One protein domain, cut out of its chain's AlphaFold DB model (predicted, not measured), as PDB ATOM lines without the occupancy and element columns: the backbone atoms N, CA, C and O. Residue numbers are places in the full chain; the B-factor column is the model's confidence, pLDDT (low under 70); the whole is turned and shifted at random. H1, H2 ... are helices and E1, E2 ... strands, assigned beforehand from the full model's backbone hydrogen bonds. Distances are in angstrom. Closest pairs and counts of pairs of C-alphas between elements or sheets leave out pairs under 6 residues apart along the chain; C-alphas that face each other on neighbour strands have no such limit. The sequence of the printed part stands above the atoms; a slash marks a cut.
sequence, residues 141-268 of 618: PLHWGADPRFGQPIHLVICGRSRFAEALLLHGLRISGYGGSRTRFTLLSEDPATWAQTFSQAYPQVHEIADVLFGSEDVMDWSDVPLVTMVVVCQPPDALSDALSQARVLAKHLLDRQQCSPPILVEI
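AT A GLANCE: This is residues 141 to 268 of the 618 residues of the protein "Ryanodine receptor Ryr" of Halochromatium sp (UniProt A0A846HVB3). Five parallel strands make a twisted sheet that is the middle of three layers, with H1 and H2 over one face and the long H4 over the other. The printed part has 128 residues, with four named helices and five named strands in the order E1 H1 E2 H2 H3 E3 E4 H4 E5. The sheet runs E3 E2 E1 E4 E5, and the class is mixed, helices and strands. The whole is compact, with a radius of gyration of the C-alphas of 13.8 A and spans of 39 by 36 by 25 A.

HOW THE PARTS SIT: Start at E1, residues 155 to 159, an inner strand; H1, residues 163 to 174, is on the sheet, 9.4 A over it, and its closest C-alpha pair with E1 is Ile 158 and Ala 165, 6.5 A. Beside E1 find E2, residues 184 to 188, with N 158 and O 186 2.9 A apart. H2, residues 192 to 202, is on the same face as H1. H3, residues 206 to 209, is not on the sheet. Edge strand E3, residues 211 to 215, has N 213 and O 185 of E2 2.8 A apart; its Gly 215 and Pro 192 of H2 have the closest C-alphas, 5.0 A. On the other side of E1, E4, residues 230 to 233, has N 232 and O 157 2.8 A apart. H4, residues 240 to 258, is on the opposite face, C-alphas 243 and 233 of E4 being closest at 6.3 A. Edge strand E5, residues 264 to 267, has N 265 and O 231 of E4 2.8 A apart. E1 H1 E2, E2 H2 H3 E3 and E4 H4 E5 are strand-helix-strand units, parallel neighbour strands joined through helices, with right-handed crossovers. Every O i to N i+4 pair is within hydrogen-bond range in H1, H2 and H4; H3 is too short for one.

IN THESE COORDINATES: Find C-alpha 155 at (5.556, -27.871, 125.636), where E1 begins. H1 is 16.6 A long, H2 15.3 A and H4 25.9 A, from C-alpha 240 at (-7.883, -47.897, 126.730). E5 ends at C-alpha 267, (-8.499, -40.539, 125.689).

THE WHOLE: The C-alphas of Gly 180 and Asp 238 are the two farthest apart, 40.0 A. The printed part has no cut; E3 to E4 is a long link of 14 residues. Residue 180 is under 70 in pLDDT.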
ATOM      1  N   PRO A 141      -5.900 -25.057 128.402       95.94
ATOM      2  CA  PRO A 141      -5.082 -24.303 127.460       95.94
ATOM      3  C   PRO A 141      -3.625 -24.762 127.484       95.94
ATOM      4  O   PRO A 141      -3.156 -25.341 128.457       95.94
ATOM      5  N   LEU A 142      -2.869 -24.463 126.424       96.44
ATOM      6  CA  LEU A 142      -1.471 -24.907 126.317       96.44
ATOM      7  C   LEU A 142      -0.596 -24.442 127.497       96.44
ATOM      8  O   LEU A 142       0.328 -25.143 127.893       96.44
ATOM      9  N   HIS A 143      -0.916 -23.287 128.081       95.25
ATOM     10  CA  HIS A 143      -0.243 -22.747 129.261       95.25
ATOM     11  C   HIS A 143      -0.802 -23.270 130.593       95.25
ATOM     12  O   HIS A 143      -0.491 -22.715 131.639       95.25
ATOM     13  N   TRP A 144      -1.639 -24.311 130.600       96.31
ATOM     14  CA  TRP A 144      -2.251 -24.805 131.834       96.31
ATOM     15  C   TRP A 144      -1.212 -25.305 132.842       96.31
ATOM     16  O   TRP A 144      -1.329 -25.029 134.034       96.31
ATOM     17  N   GLY A 145      -0.174 -25.993 132.359       96.38
ATOM     18  CA  GLY A 145       0.938 -26.487 133.173       96.38
ATOM     19  C   GLY A 145       2.149 -25.552 133.258       96.38
ATOM     20  O   GLY A 145       3.242 -26.002 133.592       96.38
ATOM     21  N   ALA A 146       1.999 -24.281 132.871       95.00
ATOM     22  CA  ALA A 146       3.118 -23.365 132.694       95.00
ATOM     23  C   ALA A 146       2.744 -21.921 133.019       95.00
ATOM     24  O   ALA A 146       1.575 -21.540 133.089       95.00
ATOM     25  N   ASP A 147       3.760 -21.081 133.142       95.56
ATOM     26  CA  ASP A 147       3.577 -19.653 133.267       95.56
ATOM     27  C   ASP A 147       4.452 -18.877 132.269       95.56
ATOM     28  O   ASP A 147       5.616 -18.572 132.544       95.56
ATOM     29  N   PRO A 148       3.916 -18.521 131.090       92.62
ATOM     30  CA  PRO A 148       4.715 -17.930 130.016       92.62
ATOM     31  C   PRO A 148       5.255 -16.541 130.380       92.62
ATOM     32  O   PRO A 148       6.304 -16.119 129.902       92.62
ATOM     33  N   ARG A 149       4.588 -15.831 131.298       92.81
ATOM     34  CA  ARG A 149       5.054 -14.542 131.829       92.81
ATOM     35  C   ARG A 149       6.233 -14.681 132.805       92.81
ATOM     36  O   ARG A 149       6.877 -13.679 133.097       92.81
ATOM     37  N   PHE A 150       6.524 -15.901 133.270       94.06
ATOM     38  CA  PHE A 150       7.715 -16.267 134.044       94.06
ATOM     39  C   PHE A 150       8.847 -16.765 133.126       94.06
ATOM     40  O   PHE A 150       9.935 -17.095 133.588       94.06
ATOM     41  N   GLY A 151       8.601 -16.809 131.811       91.56
ATOM     42  CA  GLY A 151       9.552 -17.296 130.817       91.56
ATOM     43  C   GLY A 151       9.562 -18.814 130.656       91.56
ATOM     44  O   GLY A 151      10.489 -19.339 130.044       91.56
ATOM     45  N   GLN A 152       8.564 -19.529 131.187       92.25
ATOM     46  CA  GLN A 152       8.485 -20.974 130.988       92.25
ATOM     47  C   GLN A 152       8.116 -21.316 129.544       92.25
ATOM     48  O   GLN A 152       7.209 -20.688 128.982       92.25
ATOM     49  N   PRO A 153       8.775 -22.327 128.950       91.75
ATOM     50  CA  PRO A 153       8.386 -22.817 127.644       91.75
ATOM     51  C   PRO A 153       6.994 -23.443 127.723       91.75
ATOM     52  O   PRO A 153       6.581 -23.972 128.752       91.75
ATOM     53  N   ILE A 154       6.285 -23.413 126.602       95.56
ATOM     54  CA  ILE A 154       5.045 -24.165 126.432       95.56
ATOM     55  C   ILE A 154       5.387 -25.420 125.644       95.56
ATOM     56  O   ILE A 154       5.806 -25.305 124.491       95.56
ATOM     57  N   HIS A 155       5.211 -26.593 126.249       96.94
ATOM     58  CA  HIS A 155       5.556 -27.871 125.636       96.94
ATOM     59  C   HIS A 155       4.407 -28.876 125.776       96.94
ATOM     60  O   HIS A 155       4.097 -29.347 126.874       96.94
ATOM     61  N   LEU A 156       3.783 -29.205 124.641       98.12
ATOM     62  CA  LEU A 156       2.736 -30.216 124.536       98.12
ATOM     63  C   LEU A 156       3.300 -31.517 123.956       98.12
ATOM     64  O   LEU A 156       3.802 -31.528 122.833       98.12
ATOM     65  N   VAL A 157       3.156 -32.620 124.686       98.12
ATOM     66  CA  VAL A 157       3.411 -33.967 124.159       98.12
ATOM     67  C   VAL A 157       2.085 -34.580 123.704       98.12
ATOM     68  O   VAL A 157       1.114 -34.568 124.460       98.12
ATOM     69  N   ILE A 158       2.031 -35.113 122.483       98.06
ATOM     70  CA  ILE A 158       0.861 -35.821 121.940       98.06
ATOM     71  C   ILE A 158       1.281 -37.248 121.594       98.06
ATOM     72  O   ILE A 158       2.169 -37.446 120.768       98.06
ATOM     73  N   CYS A 159       0.633 -38.238 122.197       95.75
ATOM     74  CA  CYS A 159       0.979 -39.647 122.023       95.75
ATOM     75  C   CYS A 159      -0.107 -40.382 121.244       95.75
ATOM     76  O   CYS A 159      -1.283 -40.272 121.571       95.75
ATOM     77  N   GLY A 160       0.285 -41.167 120.248       92.44
ATOM     78  CA  GLY A 160      -0.629 -41.896 119.379       92.44
ATOM     79  C   GLY A 160      -0.991 -41.099 118.127       92.44
ATOM     80  O   GLY A 160      -1.346 -39.920 118.175       92.44
ATOM     81  N   ARG A 161      -0.908 -41.767 116.974       90.62
ATOM     82  CA  ARG A 161      -1.247 -41.187 115.674       90.62
ATOM     83  C   ARG A 161      -2.725 -41.428 115.375       90.62
ATOM     84  O   ARG A 161      -3.117 -42.507 114.943       90.62
ATOM     85  N   SER A 162      -3.548 -40.406 115.585       90.12
ATOM     86  CA  SER A 162      -4.982 -40.425 115.284       90.12
ATOM     87  C   SER A 162      -5.440 -39.105 114.661       90.12
ATOM     88  O   SER A 162      -4.755 -38.087 114.741       90.12
ATOM     89  N   ARG A 163      -6.642 -39.083 114.068       90.88
ATOM     90  CA  ARG A 163      -7.225 -37.832 113.544       90.88
ATOM     91  C   ARG A 163      -7.428 -36.795 114.644       90.88
ATOM     92  O   ARG A 163      -7.308 -35.602 114.396       90.88
ATOM     93  N   PHE A 164      -7.718 -37.235 115.865       94.06
ATOM     94  CA  PHE A 164      -7.803 -36.327 116.998       94.06
ATOM     95  C   PHE A 164      -6.432 -35.741 117.364       94.06
ATOM     96  O   PHE A 164      -6.344 -34.531 117.555       94.06
ATOM     97  N   ALA A 165      -5.366 -36.550 117.365       95.31
ATOM     98  CA  ALA A 165      -3.997 -36.072 117.574       95.31
ATOM     99  C   ALA A 165      -3.582 -35.024 116.525       95.31
ATOM    100  O   ALA A 165      -3.047 -33.971 116.869       95.31
ATOM    101  N   GLU A 166      -3.891 -35.271 115.248       94.56
ATOM    102  CA  GLU A 166      -3.622 -34.326 114.158       94.56
ATOM    103  C   GLU A 166      -4.429 -33.024 114.310       94.56
ATOM    104  O   GLU A 166      -3.868 -31.934 114.193       94.56
ATOM    105  N   ALA A 167      -5.723 -33.102 114.642       95.56
ATOM    106  CA  ALA A 167      -6.535 -31.912 114.912       95.56
ATOM    107  C   ALA A 167      -6.028 -31.119 116.124       95.56
ATOM    108  O   ALA A 167      -6.029 -29.886 116.094       95.56
ATOM    109  N   LEU A 168      -5.591 -31.814 117.177       97.56
ATOM    110  CA  LEU A 168      -5.038 -31.211 118.383       97.56
ATOM    111  C   LEU A 168      -3.736 -30.468 118.090       97.56
ATOM    112  O   LEU A 168      -3.593 -29.323 118.514       97.56
ATOM    113  N   LEU A 169      -2.829 -31.073 117.320       97.50
ATOM    114  CA  LEU A 169      -1.603 -30.426 116.859       97.50
ATOM    115  C   LEU A 169      -1.909 -29.172 116.038       97.50
ATOM    116  O   LEU A 169      -1.388 -28.101 116.335       97.50
ATOM    117  N   LEU A 170      -2.775 -29.280 115.026       96.38
ATOM    118  CA  LEU A 170      -3.108 -28.150 114.155       96.38
ATOM    119  C   LEU A 170      -3.772 -27.012 114.926       96.38
ATOM    120  O   LEU A 170      -3.448 -25.845 114.705       96.38
ATOM    121  N   HIS A 171      -4.682 -27.332 115.845       96.88
ATOM    122  CA  HIS A 171      -5.287 -26.315 116.690       96.88
ATOM    123  C   HIS A 171      -4.259 -25.700 117.649       96.88
ATOM    124  O   HIS A 171      -4.186 -24.477 117.742       96.88
ATOM    125  N   GLY A 172      -3.410 -26.518 118.278       97.19
ATOM    126  CA  GLY A 172      -2.320 -26.069 119.143       97.19
ATOM    127  C   GLY A 172      -1.352 -25.116 118.436       97.19
ATOM    128  O   GLY A 172      -1.000 -24.083 118.999       97.19
ATOM    129  N   LEU A 173      -0.983 -25.405 117.185       96.56
ATOM    130  CA  LEU A 173      -0.156 -24.526 116.351       96.56
ATOM    131  C   LEU A 173      -0.830 -23.164 116.120       96.56
ATOM    132  O   LEU A 173      -0.171 -22.132 116.240       96.56
ATOM    133  N   ARG A 174      -2.145 -23.136 115.866       94.69
ATOM    134  CA  ARG A 174      -2.920 -21.892 115.666       94.69
ATOM    135  C   ARG A 174      -3.048 -21.049 116.931       94.69
ATOM    136  O   ARG A 174      -3.070 -19.825 116.839       94.69
ATOM    137  N   ILE A 175      -3.133 -21.691 118.098       94.19
ATOM    138  CA  ILE A 175      -3.235 -21.009 119.398       94.19
ATOM    139  C   ILE A 175      -1.894 -20.873 120.135       94.19
ATOM    140  O   ILE A 175      -1.860 -20.573 121.331       94.19
ATOM    141  N   SER A 176      -0.787 -21.101 119.426       91.25
ATOM    142  CA  SER A 176       0.568 -20.849 119.917       91.25
ATOM    143  C   SER A 176       0.875 -19.339 119.960       91.25
ATOM    144  O   SER A 176      -0.001 -18.496 119.758       91.25
ATOM    145  N   GLY A 177       2.121 -18.968 120.262       83.94
ATOM    146  CA  GLY A 177       2.536 -17.560 120.308       83.94
ATOM    147  C   GLY A 177       2.456 -16.947 121.705       83.94
ATOM    148  O   GLY A 177       1.870 -15.888 121.905       83.94
ATOM    149  N   TYR A 178       3.097 -17.593 122.680       84.44
ATOM    150  CA  TYR A 178       3.207 -17.122 124.066       84.44
ATOM    151  C   TYR A 178       4.392 -16.158 124.295       84.44
ATOM    152  O   TYR A 178       4.994 -16.120 125.365       84.44
ATOM    153  N   GLY A 179       4.743 -15.347 123.293       71.94
ATOM    154  CA  GLY A 179       5.835 -14.375 123.391       71.94
ATOM    155  C   GLY A 179       7.227 -14.969 123.142       71.94
ATOM    156  O   GLY A 179       7.467 -15.542 122.087       71.94
ATOM    157  N   GLY A 180       8.167 -14.740 124.072       65.31
ATOM    158  CA  GLY A 180       9.617 -14.844 123.830       65.31
ATOM    159  C   GLY A 180      10.177 -16.247 123.567       65.31
ATOM    160  O   GLY A 180      11.255 -16.357 122.991       65.31
ATOM    161  N   SER A 181       9.459 -17.307 123.943       77.38
ATOM    162  CA  SER A 181       9.838 -18.698 123.672       77.38
ATOM    163  C   SER A 181       8.887 -19.333 122.662       77.38
ATOM    164  O   SER A 181       7.663 -19.245 122.816       77.38
ATOM    165  N   ARG A 182       9.439 -20.032 121.667       88.31
ATOM    166  CA  ARG A 182       8.643 -20.816 120.716       88.31
ATOM    167  C   ARG A 182       7.946 -21.964 121.443       88.31
ATOM    168  O   ARG A 182       8.535 -22.625 122.296       88.31
ATOM    169  N   THR A 183       6.678 -22.183 121.113       94.81
ATOM    170  CA  THR A 183       5.931 -23.345 121.604       94.81
ATOM    171  C   THR A 183       6.531 -24.616 121.010       94.81
ATOM    172  O   THR A 183       6.930 -24.622 119.846       94.81
ATOM    173  N   ARG A 184       6.587 -25.687 121.802       95.94
ATOM    174  CA  ARG A 184       7.096 -26.992 121.389       95.94
ATOM    175  C   ARG A 184       5.990 -28.037 121.374       95.94
ATOM    176  O   ARG A 184       5.180 -28.109 122.298       95.94
ATOM    177  N   PHE A 185       6.006 -28.869 120.345       97.44
ATOM    178  CA  PHE A 185       5.152 -30.038 120.205       97.44
ATOM    179  C   PHE A 185       6.036 -31.268 120.021       97.44
ATOM    180  O   PHE A 185       6.852 -31.292 119.104       97.44
ATOM    181  N   THR A 186       5.867 -32.281 120.865       97.31
ATOM    182  CA  THR A 186       6.538 -33.577 120.701       97.31
ATOM    183  C   THR A 186       5.489 -34.633 120.411       97.31
ATOM    184  O   THR A 186       4.588 -34.849 121.218       97.31
ATOM    185  N   LEU A 187       5.577 -35.267 119.245       96.94
ATOM    186  CA  LEU A 187       4.627 -36.279 118.807       96.94
ATOM    187  C   LEU A 187       5.251 -37.661 118.942       96.94
ATOM    188  O   LEU A 187       6.289 -37.944 118.338       96.94
ATOM    189  N   LEU A 188       4.602 -38.507 119.733       95.62
ATOM    190  CA  LEU A 188       5.033 -39.872 119.983       95.62
ATOM    191  C   LEU A 188       4.154 -40.859 119.225       95.62
ATOM    192  O   LEU A 188       2.929 -40.847 119.350       95.62
ATOM    193  N   SER A 189       4.777 -41.740 118.451       93.50
ATOM    194  CA  SER A 189       4.090 -42.834 117.760       93.50
ATOM    195  C   SER A 189       5.023 -44.015 117.528       93.50
ATOM    196  O   SER A 189       6.236 -43.861 117.623       93.50
ATOM    197  N   GLU A 190       4.459 -45.160 117.148       90.75
ATOM    198  CA  GLU A 190       5.225 -46.347 116.742       90.75
ATOM    199  C   GLU A 190       6.059 -46.110 115.469       90.75
ATOM    200  O   GLU A 190       7.145 -46.665 115.335       90.75
ATOM    201  N   ASP A 191       5.589 -45.246 114.560       91.75
ATOM    202  CA  ASP A 191       6.282 -44.885 113.314       91.75
ATOM    203  C   ASP A 191       6.428 -43.354 113.173       91.75
ATOM    204  O   ASP A 191       5.692 -42.700 112.415       91.75
ATOM    205  N   PRO A 192       7.366 -42.747 113.929       94.50
ATOM    206  CA  PRO A 192       7.562 -41.302 113.923       94.50
ATOM    207  C   PRO A 192       8.095 -40.784 112.583       94.50
ATOM    208  O   PRO A 192       7.791 -39.652 112.213       94.50
ATOM    209  N   ALA A 193       8.847 -41.600 111.835       94.62
ATOM    210  CA  ALA A 193       9.435 -41.202 110.559       94.62
ATOM    211  C   ALA A 193       8.353 -40.949 109.498       94.62
ATOM    212  O   ALA A 193       8.341 -39.891 108.862       94.62
ATOM    213  N   THR A 194       7.390 -41.867 109.357       94.06
ATOM    214  CA  THR A 194       6.272 -41.684 108.419       94.06
ATOM    215  C   THR A 194       5.374 -40.519 108.825       94.06
ATOM    216  O   THR A 194       4.890 -39.778 107.957       94.06
ATOM    217  N   TRP A 195       5.135 -40.327 110.130       93.75
ATOM    218  CA  TRP A 195       4.353 -39.184 110.607       93.75
ATOM    219  C   TRP A 195       5.059 -37.864 110.279       93.75
ATOM    220  O   TRP A 195       4.444 -36.991 109.663       93.75
ATOM    221  N   ALA A 196       6.357 -37.757 110.575       95.19
ATOM    222  CA  ALA A 196       7.166 -36.584 110.258       95.19
ATOM    223  C   ALA A 196       7.157 -36.268 108.758       95.19
ATOM    224  O   ALA A 196       6.943 -35.116 108.371       95.19
ATOM    225  N   GLN A 197       7.331 -37.282 107.902       95.44
ATOM    226  CA  GLN A 197       7.332 -37.110 106.450       95.44
ATOM    227  C   GLN A 197       5.978 -36.609 105.937       95.44
ATOM    228  O   GLN A 197       5.923 -35.615 105.214       95.44
ATOM    229  N   THR A 198       4.884 -37.266 106.333       93.88
ATOM    230  CA  THR A 198       3.532 -36.912 105.876       93.88
ATOM    231  C   THR A 198       3.147 -35.512 106.357       93.88
ATOM    232  O   THR A 198       2.613 -34.707 105.595       93.88
ATOM    233  N   PHE A 199       3.460 -35.195 107.614       93.50
ATOM    234  CA  PHE A 199       3.157 -33.896 108.196       93.50
ATOM    235  C   PHE A 199       3.981 -32.772 107.557       93.50
ATOM    236  O   PHE A 199       3.420 -31.742 107.197       93.50
ATOM    237  N   SER A 200       5.282 -32.980 107.338       93.81
ATOM    238  CA  SER A 200       6.154 -31.976 106.709       93.81
ATOM    239  C   SER A 200       5.791 -31.725 105.243       93.81
ATOM    240  O   SER A 200       5.927 -30.605 104.762       93.81
ATOM    241  N   GLN A 201       5.294 -32.743 104.530       94.31
ATOM    242  CA  GLN A 201       4.762 -32.575 103.175       94.31
ATOM    243  C   GLN A 201       3.468 -31.754 103.161       94.31
ATOM    244  O   GLN A 201       3.292 -30.910 102.286       94.31
ATOM    245  N   ALA A 202       2.571 -31.986 104.124       92.88
ATOM    246  CA  ALA A 202       1.320 -31.241 104.236       92.88
ATOM    247  C   ALA A 202       1.531 -29.798 104.731       92.88
ATOM    248  O   ALA A 202       0.828 -28.890 104.288       92.88
ATOM    249  N   TYR A 203       2.507 -29.580 105.618       95.00
ATOM    250  CA  TYR A 203       2.766 -28.304 106.291       95.00
ATOM    251  C   TYR A 203       4.259 -27.933 106.248       95.00
ATOM    252  O   TYR A 203       4.921 -27.876 107.289       95.00
ATOM    253  N   PRO A 204       4.814 -27.628 105.060       94.06
ATOM    254  CA  PRO A 204       6.249 -27.382 104.889       94.06
ATOM    255  C   PRO A 204       6.771 -26.178 105.690       94.06
ATOM    256  O   PRO A 204       7.963 -26.089 105.979       94.06
ATOM    257  N   GLN A 205       5.885 -25.258 106.079       94.81
ATOM    258  CA  GLN A 205       6.229 -24.020 106.788       94.81
ATOM    259  C   GLN A 205       5.953 -24.072 108.295       94.81
ATOM    260  O   GLN A 205       5.972 -23.050 108.973       94.81
ATOM    261  N   VAL A 206       5.703 -25.258 108.860       94.38
ATOM    262  CA  VAL A 206       5.386 -25.387 110.293       94.38
ATOM    263  C   VAL A 206       6.505 -24.880 111.214       94.38
ATOM    264  O   VAL A 206       6.230 -24.355 112.292       94.38
ATOM    265  N   HIS A 207       7.758 -24.963 110.757       93.38
ATOM    266  CA  HIS A 207       8.936 -24.469 111.469       93.38
ATOM    267  C   HIS A 207       8.971 -22.941 111.610       93.38
ATOM    268  O   HIS A 207       9.777 -22.426 112.372       93.38
ATOM    269  N   GLU A 208       8.092 -22.194 110.942       93.94
ATOM    270  CA  GLU A 208       7.915 -20.761 111.198       93.94
ATOM    271  C   GLU A 208       7.060 -20.516 112.457       93.94
ATOM    272  O   GLU A 208       7.243 -19.522 113.157       93.94
ATOM    273  N   ILE A 209       6.185 -21.468 112.808       94.12
ATOM    274  CA  ILE A 209       5.184 -21.351 113.883       94.12
ATOM    275  C   ILE A 209       5.731 -21.822 115.232       94.12
ATOM    276  O   ILE A 209       5.684 -21.099 116.226       94.12
ATOM    277  N   ALA A 210       6.207 -23.066 115.273       95.31
ATOM    278  CA  ALA A 210       6.586 -23.767 116.494       95.31
ATOM    279  C   ALA A 210       7.739 -24.746 116.238       95.31
ATOM    280  O   ALA A 210       8.120 -24.981 115.090       95.31
ATOM    281  N   ASP A 211       8.290 -25.315 117.307       94.75
ATOM    282  CA  ASP A 211       9.211 -26.447 117.214       94.75
ATOM    283  C   ASP A 211       8.383 -27.736 117.258       94.75
ATOM    284  O   ASP A 211       7.638 -27.954 118.216       94.75
ATOM    285  N   VAL A 212       8.492 -28.589 116.236       96.12
ATOM    286  CA  VAL A 212       7.764 -29.866 116.169       96.12
ATOM    287  C   VAL A 212       8.766 -31.011 116.089       96.12
ATOM    288  O   VAL A 212       9.541 -31.098 115.139       96.12
ATOM    289  N   LEU A 213       8.747 -31.877 117.097       95.31
ATOM    290  CA  LEU A 213       9.606 -33.048 117.225       95.31
ATOM    291  C   LEU A 213       8.767 -34.314 117.074       95.31
ATOM    292  O   LEU A 213       7.650 -34.392 117.582       95.31
ATOM    293  N   PHE A 214       9.320 -35.314 116.399       95.31
ATOM    294  CA  PHE A 214       8.704 -36.627 116.223       95.31
ATOM    295  C   PHE A 214       9.642 -37.676 116.802       95.31
ATOM    296  O   PHE A 214      10.843 -37.638 116.534       95.31
ATOM    297  N   GLY A 215       9.110 -38.625 117.563       93.88
ATOM    298  CA  GLY A 215       9.914 -39.728 118.073       93.88
ATOM    299  C   GLY A 215       9.082 -40.885 118.600       93.88
ATOM    300  O   GLY A 215       7.854 -40.876 118.535       93.88
ATOM    301  N   SER A 216       9.773 -41.900 119.099       90.62
ATOM    302  CA  SER A 216       9.175 -43.005 119.839       90.62
ATOM    303  C   SER A 216       9.462 -42.835 121.326       90.62
ATOM    304  O   SER A 216      10.479 -42.264 121.718       90.62
ATOM    305  N   GLU A 217       8.549 -43.322 122.160       79.50
ATOM    306  CA  GLU A 217       8.645 -43.191 123.617       79.50
ATOM    307  C   GLU A 217       9.906 -43.851 124.191       79.50
ATOM    308  O   GLU A 217      10.556 -43.264 125.053       79.50
ATOM    309  N   ASP A 218      10.283 -45.017 123.659       78.50
ATOM    310  CA  ASP A 218      11.430 -45.804 124.133       78.50
ATOM    311  C   ASP A 218      12.792 -45.185 123.792       78.50
ATOM    312  O   ASP A 218      13.805 -45.525 124.399       78.50
ATOM    313  N   VAL A 219      12.831 -44.303 122.789       79.69
ATOM    314  CA  VAL A 219      14.076 -43.735 122.244       79.69
ATOM    315  C   VAL A 219      14.239 -42.264 122.626       79.69
ATOM    316  O   VAL A 219      15.347 -41.737 122.570       79.69
ATOM    317  N   MET A 220      13.155 -41.588 123.016       85.19
ATOM    318  CA  MET A 220      13.183 -40.165 123.339       85.19
ATOM    319  C   MET A 220      14.077 -39.889 124.551       85.19
ATOM    320  O   MET A 220      13.814 -40.376 125.653       85.19
ATOM    321  N   ASP A 221      15.090 -39.041 124.370       85.56
ATOM    322  CA  ASP A 221      15.840 -38.509 125.501       85.56
ATOM    323  C   ASP A 221      15.091 -37.327 126.124       85.56
ATOM    324  O   ASP A 221      15.126 -36.188 125.653       85.56
ATOM    325  N   TRP A 222      14.388 -37.618 127.215       86.25
ATOM    326  CA  TRP A 222      13.616 -36.638 127.972       86.25
ATOM    327  C   TRP A 222      14.473 -35.568 128.660       86.25
ATOM    328  O   TRP A 222      13.918 -34.570 129.124       86.25
ATOM    329  N   SER A 223      15.794 -35.761 128.737       81.44
ATOM    330  CA  SER A 223      16.733 -34.782 129.288       81.44
ATOM    331  C   SER A 223      17.097 -33.676 128.287       81.44
ATOM    332  O   SER A 223      17.394 -32.563 128.713       81.44
ATOM    333  N   ASP A 224      16.992 -33.938 126.980       82.06
ATOM    334  CA  ASP A 224      17.313 -32.977 125.908       82.06
ATOM    335  C   ASP A 224      16.093 -32.177 125.416       82.06
ATOM    336  O   ASP A 224      16.206 -31.250 124.602       82.06
ATOM    337  N   VAL A 225      14.899 -32.505 125.916       87.00
ATOM    338  CA  VAL A 225      13.677 -31.745 125.637       87.00
ATOM    339  C   VAL A 225      13.341 -30.802 126.802       87.00
ATOM    340  O   VAL A 225      13.483 -31.177 127.963       87.00
ATOM    341  N   PRO A 226      12.846 -29.579 126.526       89.69
ATOM    342  CA  PRO A 226      12.356 -28.657 127.534       89.69
ATOM    343  C   PRO A 226      11.299 -29.294 128.423       89.69
ATOM    344  O   PRO A 226      10.603 -30.228 128.005       89.69
ATOM    345  N   LEU A 227      11.129 -28.702 129.603       94.44
ATOM    346  CA  LEU A 227      10.119 -29.090 130.575       94.44
ATOM    347  C   LEU A 227       8.767 -29.344 129.898       94.44
ATOM    348  O   LEU A 227       8.207 -28.450 129.262       94.44
ATOM    349  N   VAL A 228       8.265 -30.571 130.007       97.06
ATOM    350  CA  VAL A 228       6.954 -30.953 129.479       97.06
ATOM    351  C   VAL A 228       5.884 -30.357 130.378       97.06
ATOM    352  O   VAL A 228       5.835 -30.645 131.571       97.06
ATOM    353  N   THR A 229       5.003 -29.541 129.803       96.94
ATOM    354  CA  THR A 229       3.984 -28.808 130.568       96.94
ATOM    355  C   THR A 229       2.602 -29.442 130.460       96.94
ATOM    356  O   THR A 229       1.753 -29.210 131.314       96.94
ATOM    357  N   MET A 230       2.351 -30.254 129.432       98.25
ATOM    358  CA  MET A 230       1.109 -31.014 129.278       98.25
ATOM    359  C   MET A 230       1.322 -32.216 128.355       98.25
ATOM    360  O   MET A 230       2.063 -32.128 127.377       98.25
ATOM    361  N   VAL A 231       0.632 -33.319 128.642       98.56
ATOM    362  CA  VAL A 231       0.615 -34.522 127.797       98.56
ATOM    363  C   VAL A 231      -0.822 -34.845 127.403       98.56
ATOM    364  O   VAL A 231      -1.730 -34.734 128.227       98.56
ATOM    365  N   VAL A 232      -1.037 -35.274 126.160       98.62
ATOM    366  CA  VAL A 232      -2.310 -35.841 125.704       98.62
ATOM    367  C   VAL A 232      -2.062 -37.189 125.038       98.62
ATOM    368  O   VAL A 232      -1.359 -37.277 124.035       98.62
ATOM    369  N   VAL A 233      -2.657 -38.243 125.590       97.75
ATOM    370  CA  VAL A 233      -2.607 -39.602 125.049       97.75
ATOM    371  C   VAL A 233      -3.843 -39.827 124.182       97.75
ATOM    372  O   VAL A 233      -4.961 -39.947 124.678       97.75
ATOM    373  N   CYS A 234      -3.629 -39.852 122.870       94.94
ATOM    374  CA  CYS A 234      -4.618 -39.921 121.795       94.94
ATOM    375  C   CYS A 234      -4.635 -41.296 121.104       94.94
ATOM    376  O   CYS A 234      -4.748 -41.368 119.872       94.94
ATOM    377  N   GLN A 235      -4.514 -42.373 121.883       89.19
ATOM    378  CA  GLN A 235      -4.673 -43.738 121.383       89.19
ATOM    379  C   GLN A 235      -6.093 -43.974 120.833       89.19
ATOM    380  O   GLN A 235      -7.027 -43.245 121.199       89.19
ATOM    381  N   PRO A 236      -6.282 -44.962 119.939       81.94
ATOM    382  CA  PRO A 236      -7.604 -45.343 119.463       81.94
ATOM    383  C   PRO A 236      -8.590 -45.593 120.626       81.94
ATOM    384  O   PRO A 236      -8.194 -46.149 121.651       81.94
ATOM    385  N   PRO A 237      -9.874 -45.206 120.497       73.56
ATOM    386  CA  PRO A 237     -10.872 -45.321 121.571       73.56
ATOM    387  C   PRO A 237     -11.083 -46.729 122.153       73.56
ATOM    388  O   PRO A 237     -11.651 -46.861 123.233       73.56
ATOM    389  N   ASP A 238     -10.696 -47.768 121.420       79.75
ATOM    390  CA  ASP A 238     -10.754 -49.184 121.785       79.75
ATOM    391  C   ASP A 238      -9.480 -49.697 122.489       79.75
ATOM    392  O   ASP A 238      -9.496 -50.795 123.041       79.75
ATOM    393  N   ALA A 239      -8.422 -48.884 122.572       88.25
ATOM    394  CA  ALA A 239      -7.124 -49.222 123.162       88.25
ATOM    395  C   ALA A 239      -6.909 -48.597 124.560       88.25
ATOM    396  O   ALA A 239      -5.816 -48.142 124.895       88.25
ATOM    397  N   LEU A 240      -7.947 -48.554 125.409       91.31
ATOM    398  CA  LEU A 240      -7.883 -47.897 126.730       91.31
ATOM    399  C   LEU A 240      -6.763 -48.450 127.632       91.31
ATOM    400  O   LEU A 240      -6.104 -47.685 128.335       91.31
ATOM    401  N   SER A 241      -6.547 -49.768 127.629       92.69
ATOM    402  CA  SER A 241      -5.487 -50.392 128.434       92.69
ATOM    403  C   SER A 241      -4.103 -49.881 128.024       92.69
ATOM    404  O   SER A 241      -3.299 -49.514 128.882       92.69
ATOM    405  N   ASP A 242      -3.856 -49.791 126.718       91.88
ATOM    406  CA  ASP A 242      -2.586 -49.319 126.169       91.88
ATOM    407  C   ASP A 242      -2.412 -47.819 126.421       91.88
ATOM    408  O   ASP A 242      -1.342 -47.386 126.844       91.88
ATOM    409  N   ALA A 243      -3.489 -47.037 126.284       93.75
ATOM    410  CA  ALA A 243      -3.503 -45.612 126.609       93.75
ATOM    411  C   ALA A 243      -3.117 -45.345 128.073       93.75
ATOM    412  O   ALA A 243      -2.297 -44.470 128.356       93.75
ATOM    413  N   LEU A 244      -3.677 -46.112 129.017       94.75
ATOM    414  CA  LEU A 244      -3.351 -46.001 130.441       94.75
ATOM    415  C   LEU A 244      -1.927 -46.474 130.747       94.75
ATOM    416  O   LEU A 244      -1.253 -45.862 131.575       94.75
ATOM    417  N   SER A 245      -1.472 -47.546 130.095       94.62
ATOM    418  CA  SER A 245      -0.098 -48.038 130.228       94.62
ATOM    419  C   SER A 245       0.901 -46.966 129.788       94.62
ATOM    420  O   SER A 245       1.745 -46.548 130.579       94.62
ATOM    421  N   GLN A 246       0.718 -46.424 128.583       93.94
ATOM    422  CA  GLN A 246       1.537 -45.348 128.031       93.94
ATOM    423  C   GLN A 246       1.512 -44.090 128.911       93.94
ATOM    424  O   GLN A 246       2.558 -43.526 129.221       93.94
ATOM    425  N   ALA A 247       0.337 -43.663 129.385       96.81
ATOM    426  CA  ALA A 247       0.232 -42.515 130.289       96.81
ATOM    427  C   ALA A 247       1.079 -42.693 131.563       96.81
ATOM    428  O   ALA A 247       1.738 -41.752 132.004       96.81
ATOM    429  N   ARG A 248       1.090 -43.900 132.145       96.06
ATOM    430  CA  ARG A 248       1.861 -44.220 133.357       96.06
ATOM    431  C   ARG A 248       3.362 -44.302 133.097       96.06
ATOM    432  O   ARG A 248       4.137 -43.848 133.938       96.06
ATOM    433  N   VAL A 249       3.776 -44.862 131.961       94.50
ATOM    434  CA  VAL A 249       5.194 -44.910 131.573       94.50
ATOM    435  C   VAL A 249       5.727 -43.492 131.361       94.50
ATOM    436  O   VAL A 249       6.740 -43.131 131.958       94.50
ATOM    437  N   LEU A 250       4.989 -42.641 130.643       94.88
ATOM    438  CA  LEU A 250       5.337 -41.228 130.472       94.88
ATOM    439  C   LEU A 250       5.379 -40.469 131.798       94.88
ATOM    440  O   LEU A 250       6.337 -39.742 132.050       94.88
ATOM    441  N   ALA A 251       4.384 -40.657 132.671       96.50
ATOM    442  CA  ALA A 251       4.387 -40.056 134.005       96.50
ATOM    443  C   ALA A 251       5.665 -40.412 134.777       96.50
ATOM    444  O   ALA A 251       6.293 -39.535 135.372       96.50
ATOM    445  N   LYS A 252       6.083 -41.681 134.714       94.75
ATOM    446  CA  LYS A 252       7.318 -42.159 135.337       94.75
ATOM    447  C   LYS A 252       8.567 -41.552 134.693       94.75
ATOM    448  O   LYS A 252       9.426 -41.060 135.414       94.75
ATOM    449  N   HIS A 253       8.667 -41.527 133.364       93.25
ATOM    450  CA  HIS A 253       9.811 -40.922 132.674       93.25
ATOM    451  C   HIS A 253       9.974 -39.439 133.016       93.25
ATOM    452  O   HIS A 253      11.082 -38.997 133.308       93.25
ATOM    453  N   LEU A 254       8.881 -38.674 133.039       94.81
ATOM    454  CA  LEU A 254       8.914 -37.249 133.380       94.81
ATOM    455  C   LEU A 254       9.243 -37.018 134.860       94.81
ATOM    456  O   LEU A 254      10.013 -36.113 135.182       94.81
ATOM    457  N   LEU A 255       8.743 -37.876 135.750       95.06
ATOM    458  CA  LEU A 255       9.122 -37.867 137.161       95.06
ATOM    459  C   LEU A 255      10.627 -38.119 137.344       95.06
ATOM    460  O   LEU A 255      11.288 -37.374 138.069       95.06
ATOM    461  N   ASP A 256      11.161 -39.147 136.685       92.94
ATOM    462  CA  ASP A 256      12.546 -39.594 136.852       92.94
ATOM    463  C   ASP A 256      13.550 -38.650 136.166       92.94
ATOM    464  O   ASP A 256      14.641 -38.427 136.688       92.94
ATOM    465  N   ARG A 257      13.201 -38.091 134.997       92.81
ATOM    466  CA  ARG A 257      14.122 -37.302 134.154       92.81
ATOM    467  C   ARG A 257      13.965 -35.792 134.284       92.81
ATOM    468  O   ARG A 257      14.959 -35.086 134.161       92.81
ATOM    469  N   GLN A 258      12.750 -35.300 134.523       92.94
ATOM    470  CA  GLN A 258      12.455 -33.863 134.605       92.94
ATOM    471  C   GLN A 258      11.987 -33.423 135.995       92.94
ATOM    472  O   GLN A 258      11.740 -32.238 136.205       92.94
ATOM    473  N   GLN A 259      11.853 -34.357 136.944       94.38
ATOM    474  CA  GLN A 259      11.387 -34.080 138.305       94.38
ATOM    475  C   GLN A 259      10.079 -33.282 138.331       94.38
ATOM    476  O   GLN A 259       9.876 -32.419 139.183       94.38
ATOM    477  N   CYS A 260       9.170 -33.585 137.404       95.19
ATOM    478  CA  CYS A 260       7.907 -32.877 137.253       95.19
ATOM    479  C   CYS A 260       6.723 -33.849 137.142       95.19
ATOM    480  O   CYS A 260       6.882 -35.049 136.925       95.19
ATOM    481  N   SER A 261       5.509 -33.324 137.320       96.94
ATOM    482  CA  SER A 261       4.265 -34.080 137.141       96.94
ATOM    483  C   SER A 261       3.232 -33.253 136.359       96.94
ATOM    484  O   SER A 261       2.272 -32.752 136.957       96.94
ATOM    485  N   PRO A 262       3.422 -33.047 135.039       97.38
ATOM    486  CA  PRO A 262       2.463 -32.317 134.215       97.38
ATOM    487  C   PRO A 262       1.117 -33.042 134.175       97.38
ATOM    488  O   PRO A 262       1.093 -34.268 134.289       97.38
ATOM    489  N   PRO A 263      -0.005 -32.335 133.964       97.81
ATOM    490  CA  PRO A 263      -1.278 -32.988 133.688       97.81
ATOM    491  C   PRO A 263      -1.187 -33.876 132.437       97.81
ATOM    492  O   PRO A 263      -0.645 -33.462 131.407       97.81
ATOM    493  N   ILE A 264      -1.763 -35.078 132.526       98.44
ATOM    494  CA  ILE A 264      -1.808 -36.056 131.433       98.44
ATOM    495  C   ILE A 264      -3.271 -36.322 131.088       98.44
ATOM    496  O   ILE A 264      -3.989 -36.978 131.839       98.44
ATOM    497  N   LEU A 265      -3.727 -35.801 129.952       98.38
ATOM    498  CA  LEU A 265      -5.071 -36.053 129.443       98.38
ATOM    499  C   LEU A 265      -5.075 -37.391 128.691       98.38
ATOM    500  O   LEU A 265      -4.285 -37.573 127.770       98.38
ATOM    501  N   VAL A 266      -5.955 -38.321 129.056       97.44
ATOM    502  CA  VAL A 266      -6.004 -39.670 128.465       97.44
ATOM    503  C   VAL A 266      -7.334 -39.873 127.750       97.44
ATOM    504  O   VAL A 266      -8.387 -39.760 128.377       97.44
ATOM    505  N   GLU A 267      -7.303 -40.161 126.449       95.38
ATOM    506  CA  GLU A 267      -8.499 -40.539 125.689       95.38
ATOM    507  C   GLU A 267      -9.037 -41.889 126.170       95.38
ATOM    508  O   GLU A 267      -8.345 -42.903 126.116       95.38
ATOM    509  N   ILE A 268     -10.289 -41.895 126.637       94.06
ATOM    510  CA  ILE A 268     -10.947 -43.083 127.195       94.06
ATOM    511  C   ILE A 268     -12.101 -43.618 126.337       94.06
ATOM    512  O   ILE A 268     -12.838 -44.510 126.764       94.06
TER     513      ILE A 268